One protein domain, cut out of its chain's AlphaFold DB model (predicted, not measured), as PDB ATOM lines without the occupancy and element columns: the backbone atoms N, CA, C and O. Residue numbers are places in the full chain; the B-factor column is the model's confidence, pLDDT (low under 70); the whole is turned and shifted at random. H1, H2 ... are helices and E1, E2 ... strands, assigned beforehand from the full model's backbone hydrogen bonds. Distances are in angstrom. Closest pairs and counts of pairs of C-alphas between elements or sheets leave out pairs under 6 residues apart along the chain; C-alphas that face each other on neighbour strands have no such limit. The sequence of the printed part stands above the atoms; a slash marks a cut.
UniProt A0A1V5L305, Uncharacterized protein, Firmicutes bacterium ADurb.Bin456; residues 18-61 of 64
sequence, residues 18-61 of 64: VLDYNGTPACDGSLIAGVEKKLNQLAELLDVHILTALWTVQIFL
ATOM      1  N   VAL A  18     111.539  62.501  99.530       89.44
ATOM      2  CA  VAL A  18     112.338  63.715  99.743       89.44
ATOM      3  C   VAL A  18     113.430  63.405 100.761       89.44
ATOM      4  O   VAL A  18     113.124  62.903 101.840       89.44
ATOM      5  N   LEU A  19     114.687  63.668 100.409       86.75
ATOM      6  CA  LEU A  19     115.866  63.380 101.232       86.75
ATOM      7  C   LEU A  19     116.723  64.636 101.391       86.75
ATOM      8  O   LEU A  19     116.926  65.358 100.420       86.75
ATOM      9  N   ASP A  20     117.264  64.866 102.587       83.25
ATOM     10  CA  ASP A  20     118.393  65.788 102.764       83.25
ATOM     11  C   ASP A  20     119.670  65.133 102.216       83.25
ATOM     12  O   ASP A  20     119.841  63.923 102.353       83.25
ATOM     13  N   TYR A  21     120.550  65.890 101.564       74.69
ATOM     14  CA  TYR A  21     121.758  65.367 100.925       74.69
ATOM     15  C   TYR A  21     122.850  65.036 101.946       74.69
ATOM     16  O   TYR A  21     123.429  63.949 101.909       74.69
ATOM     17  N   ASN A  22     123.127  65.948 102.878       66.75
ATOM     18  CA  ASN A  22     124.194  65.760 103.858       66.75
ATOM     19  C   ASN A  22     123.658  65.029 105.094       66.75
ATOM     20  O   ASN A  22     122.623  65.389 105.641       66.75
ATOM     21  N   GLY A  23     124.361  63.988 105.542       59.09
ATOM     22  CA  GLY A  23     123.972  63.223 106.732       59.09
ATOM     23  C   GLY A  23     122.888  62.162 106.498       59.09
ATOM     24  O   GLY A  23     122.469  61.523 107.458       59.09
ATOM     25  N   THR A  24     122.455  61.941 105.247       66.12
ATOM     26  CA  THR A  24     121.543  60.838 104.882       66.12
ATOM     27  C   THR A  24     122.110  59.970 103.736       66.12
ATOM     28  O   THR A  24     122.577  58.866 104.019       66.12
ATOM     29  N   PRO A  25     122.144  60.401 102.458       66.06
ATOM     30  CA  PRO A  25     122.781  59.652 101.376       66.06
ATOM     31  C   PRO A  25     124.284  59.943 101.211       66.06
ATOM     32  O   PRO A  25     124.967  59.154 100.555       66.06
ATOM     33  N   ALA A  26     124.803  61.042 101.773       72.81
ATOM     34  CA  ALA A  26     126.191  61.479 101.616       72.81
ATOM     35  C   ALA A  26     126.883  61.815 102.953       72.81
ATOM     36  O   ALA A  26     126.257  62.344 103.877       72.81
ATOM     37  N   CYS A  27     128.189  61.543 103.023       74.12
ATOM     38  CA  CYS A  27     129.100  61.994 104.082       74.12
ATOM     39  C   CYS A  27     130.151  62.911 103.448       74.12
ATOM     40  O   CYS A  27     130.701  62.572 102.399       74.12
ATOM     41  N   ASP A  28     130.393  64.082 104.038       74.94
ATOM     42  CA  ASP A  28     131.357  65.075 103.534       74.94
ATOM     43  C   ASP A  28     131.171  65.428 102.042       74.94
ATOM     44  O   ASP A  28     132.121  65.582 101.278       74.94
ATOM     45  N   GLY A  29     129.911  65.523 101.602       70.06
ATOM     46  CA  GLY A  29     129.543  65.863 100.225       70.06
ATOM     47  C   GLY A  29     129.653  64.718  99.212       70.06
ATOM     48  O   GLY A  29     129.226  64.887  98.068       70.06
ATOM     49  N   SER A  30     130.152  63.548  99.622       77.75
ATOM     50  CA  SER A  30     130.266  62.358  98.771       77.75
ATOM     51  C   SER A  30     129.171  61.344  99.084       77.75
ATOM     52  O   SER A  30     128.964  60.984 100.244       77.75
ATOM     53  N   LEU A  31     128.481  60.851  98.050       78.69
ATOM     54  CA  LEU A  31     127.495  59.779  98.206       78.69
ATOM     55  C   LEU A  31     128.147  58.532  98.809       78.69
ATOM     56  O   LEU A  31     129.211  58.086  98.376       78.69
ATOM     57  N   ILE A  32     127.470  57.936  99.788       84.12
ATOM     58  CA  ILE A  32     127.894  56.669 100.376       84.12
ATOM     59  C   ILE A  32     127.798  55.584  99.296       84.12
ATOM     60  O   ILE A  32     126.809  55.491  98.560       84.12
ATOM     61  N   ALA A  33     128.825  54.739  99.204       84.31
ATOM     62  CA  ALA A  33     128.891  53.681  98.204       84.31
ATOM     63  C   ALA A  33     127.615  52.814  98.204       84.31
ATOM     64  O   ALA A  33     127.162  52.320  99.238       84.31
ATOM     65  N   GLY A  34     127.021  52.636  97.022       84.44
ATOM     66  CA  GLY A  34     125.797  51.852  96.829       84.44
ATOM     67  C   GLY A  34     124.486  52.590  97.122       84.44
ATOM     68  O   GLY A  34     123.426  52.043  96.809       84.44
ATOM     69  N   VAL A  35     124.516  53.816  97.659       87.81
ATOM     70  CA  VAL A  35     123.301  54.630  97.837       87.81
ATOM     71  C   VAL A  35     122.717  55.046  96.494       87.81
ATOM     72  O   VAL A  35     121.515  54.900  96.303       87.81
ATOM     73  N   GLU A  36     123.550  55.453  95.537       84.81
ATOM     74  CA  GLU A  36     123.115  55.812  94.179       84.81
ATOM     75  C   GLU A  36     122.268  54.703  93.538       84.81
ATOM     76  O   GLU A  36     121.139  54.935  93.120       84.81
ATOM     77  N   LYS A  37     122.755  53.456  93.570       86.69
ATOM     78  CA  LYS A  37     122.022  52.302  93.034       86.69
ATOM     79  C   LYS A  37     120.649  52.128  93.693       86.69
ATOM     80  O   LYS A  37     119.681  51.817  93.006       86.69
ATOM     81  N   LYS A  38     120.557  52.316  95.014       89.38
ATOM     82  CA  LYS A  38     119.287  52.210  95.751       89.38
ATOM     83  C   LYS A  38     118.339  53.358  95.411       89.38
ATOM     84  O   LYS A  38     117.145  53.124  95.268       89.38
ATOM     85  N   LEU A  39     118.861  54.575  95.268       88.88
ATOM     86  CA  LEU A  39     118.069  55.730  94.852       88.88
ATOM     87  C   LEU A  39     117.512  55.532  93.443       88.88
ATOM     88  O   LEU A  39     116.334  55.797  93.240       88.88
ATOM     89  N   ASN A  40     118.294  54.968  92.521       88.12
ATOM     90  CA  ASN A  40     117.831  54.666  91.163       88.12
ATOM     91  C   ASN A  40     116.712  53.614  91.164       88.12
ATOM     92  O   ASN A  40     115.690  53.804  90.517       88.12
ATOM     93  N   GLN A  41     116.837  52.558  91.973       91.56
ATOM     94  CA  GLN A  41     115.756  51.577  92.148       91.56
ATOM     95  C   GLN A  41     114.488  52.202  92.745       91.56
ATOM     96  O   GLN A  41     113.373  51.836  92.382       91.56
ATOM     97  N   LEU A  42     114.638  53.153  93.672       90.81
ATOM     98  CA  LEU A  42     113.504  53.884  94.232       90.81
ATOM     99  C   LEU A  42     112.908  54.874  93.229       90.81
ATOM    100  O   LEU A  42     111.698  55.081  93.271       90.81
ATOM    101  N   ALA A  43     113.706  55.437  92.320       89.75
ATOM    102  CA  ALA A  43     113.261  56.360  91.278       89.75
ATOM    103  C   ALA A  43     112.345  55.695  90.237       89.75
ATOM    104  O   ALA A  43     111.441  56.338  89.708       89.75
ATOM    105  N   GLU A  44     112.484  54.384  90.016       91.19
ATOM    106  CA  GLU A  44     111.529  53.599  89.214       91.19
ATOM    107  C   GLU A  44     110.119  53.580  89.840       91.19
ATOM    108  O   GLU A  44     109.110  53.385  89.158       91.19
ATOM    109  N   LEU A  45     110.033  53.784  91.159       92.56
ATOM    110  CA  LEU A  45     108.798  53.699  91.931       92.56
ATOM    111  C   LEU A  45     108.323  55.055  92.460       92.56
ATOM    112  O   LEU A  45     107.135  55.201  92.738       92.56
ATOM    113  N   LEU A  46     109.186  56.038  92.649       93.19
ATOM    114  CA  LEU A  46     108.868  57.300  93.310       93.19
ATOM    115  C   LEU A  46     109.583  58.444  92.595       93.19
ATOM    116  O   LEU A  46     110.702  58.296  92.127       93.19
ATOM    117  N   ASP A  47     108.981  59.622  92.608       90.88
ATOM    118  CA  ASP A  47     109.683  60.850  92.266       90.88
ATOM    119  C   ASP A  47     110.638  61.186  93.425       90.88
ATOM    120  O   ASP A  47     110.197  61.618  94.497       90.88
ATOM    121  N   VAL A  48     111.933  60.942  93.229       88.75
ATOM    122  CA  VAL A  48     112.974  61.196  94.233       88.75
ATOM    123  C   VAL A  48     113.465  62.641  94.129       88.75
ATOM    124  O   VAL A  48     113.863  63.103  93.063       88.75
ATOM    125  N   HIS A  49     113.463  63.345  95.258       85.56
ATOM    126  CA  HIS A  49     113.917  64.723  95.410       85.56
ATOM    127  C   HIS A  49     115.017  64.772  96.460       85.56
ATOM    128  O   HIS A  49     114.823  64.326  97.592       85.56
ATOM    129  N   ILE A  50     116.158  65.346  96.099       82.50
ATOM    130  CA  ILE A  50     117.258  65.587  97.028       82.50
ATOM    131  C   ILE A  50     117.327  67.086  97.306       82.50
ATOM    132  O   ILE A  50     117.445  67.895  96.385       82.50
ATOM    133  N   LEU A  51     117.247  67.443  98.583       83.44
ATOM    134  CA  LEU A  51     117.392  68.801  99.085       83.44
ATOM    135  C   LEU A  51     118.771  68.939  99.721       83.44
ATOM    136  O   LEU A  51     119.222  68.049 100.428       83.44
ATOM    137  N   THR A  52     119.450  70.053  99.474       73.88
ATOM    138  CA  THR A  52     120.736  70.358 100.104       73.88
ATOM    139  C   THR A  52     120.702  71.770 100.667       73.88
ATOM    140  O   THR A  52     120.218  72.696 100.014       73.88
ATOM    141  N   ALA A  53     121.202  71.936 101.889       68.00
ATOM    142  CA  ALA A  53     121.287  73.220 102.575       68.00
ATOM    143  C   ALA A  53     122.656  73.897 102.355       68.00
ATOM    144  O   ALA A  53     123.319  74.311 103.303       68.00
ATOM    145  N   LEU A  54     123.108  74.012 101.100       66.12
ATOM    146  CA  LEU A  54     124.076  75.056 100.736       66.12
ATOM    147  C   LEU A  54     123.320  76.392 100.618       66.12
ATOM    148  O   LEU A  54     122.104  76.384 100.458       66.12
ATOM    149  N   TRP A  55     123.997  77.547 100.672       46.31
ATOM    150  CA  TRP A  55     123.406  78.908 100.605       46.31
ATOM    151  C   TRP A  55     122.556  79.208  99.341       46.31
ATOM    152  O   TRP A  55     122.168  80.343  99.074       46.31
ATOM    153  N   THR A  56     122.242  78.194  98.544       39.56
ATOM    154  CA  THR A  56     121.253  78.171  97.475       39.56
ATOM    155  C   THR A  56     120.570  76.802  97.516       39.56
ATOM    156  O   THR A  56     121.233  75.779  97.358       39.56
ATOM    157  N   VAL A  57     119.249  76.764  97.719       40.88
ATOM    158  CA  VAL A  57     118.466  75.528  97.564       40.88
ATOM    159  C   VAL A  57     118.458  75.179  96.077       40.88
ATOM    160  O   VAL A  57     117.681  75.733  95.302       40.88
ATOM    161  N   GLN A  58     119.352  74.291  95.655       39.91
ATOM    162  CA  GLN A  58     119.280  73.673  94.338       39.91
ATOM    163  C   GLN A  58     118.495  72.369  94.470       39.91
ATOM    164  O   GLN A  58     118.956  71.411  95.086       39.91
ATOM    165  N   ILE A  59     117.292  72.342  93.894       45.19
ATOM    166  CA  ILE A  59     116.573  71.092  93.647       45.19
ATOM    167  C   ILE A  59     117.322  70.403  92.510       45.19
ATOM    168  O   ILE A  59     117.123  70.720  91.336       45.19
ATOM    169  N   PHE A  60     118.209  69.476  92.853       48.62
ATOM    170  CA  PHE A  60     118.744  68.559  91.864       48.62
ATOM    171  C   PHE A  60     117.672  67.503  91.606       48.62
ATOM    172  O   PHE A  60     117.535  66.525  92.339       48.62
ATOM    173  N   LEU A  61     116.893  67.714  90.545       45.88
ATOM    174  CA  LEU A  61     116.208  66.625  89.861       45.88
ATOM    175  C   LEU A  61     117.298  65.779  89.203       45.88
ATOM    176  O   LEU A  61     117.617  65.949  88.027       45.88
TER     177      LEU A  61
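This is residues 18 to 61 of the 64 residues of an uncharacterized protein of Firmicutes bacterium ADurb.Bin456 (UniProt A0A1V5L305). With little regular structure, this is a flat piece in which two short parallel strands, E1 and E2, run side by side, a long loop leads from E1 to one helix, H1, and the tail after E2 swings out and folds back. The 44 printed residues run E1, H1, E2, of mixed class, with 17 in named elements. It is compact, radius of gyration of the C-alphas 10.5 A, spanning 30 by 21 by 11 A.

E1, residues 18 to 20, and E2, residues 47 to 51, are parallel neighbours at 24 degrees; N 19 and O 49 are within hydrogen-bond range at 2.9 A. With H1, residues 35 to 43, they form a strand-helix-strand unit, two parallel strands joined through a helix, its crossover right-handed. The closest C-alphas of H1 and E2, Leu 42 and Val 48, are 7.3 A apart. In H1 every O i to N i+4 pair is within hydrogen-bond range.

E1 begins at C-alpha 18 (112.338, 63.715, 99.743) and measures 7.1 A. H1 measures 12.1 A. E2 measures 13.0 A, ending at C-alpha 51 (117.392, 68.801, 99.085).

The printed part has no cut. The link E1 to H1 is long, 14 residues. Residues 22 to 25 and 53 to 61 have pLDDT under 70.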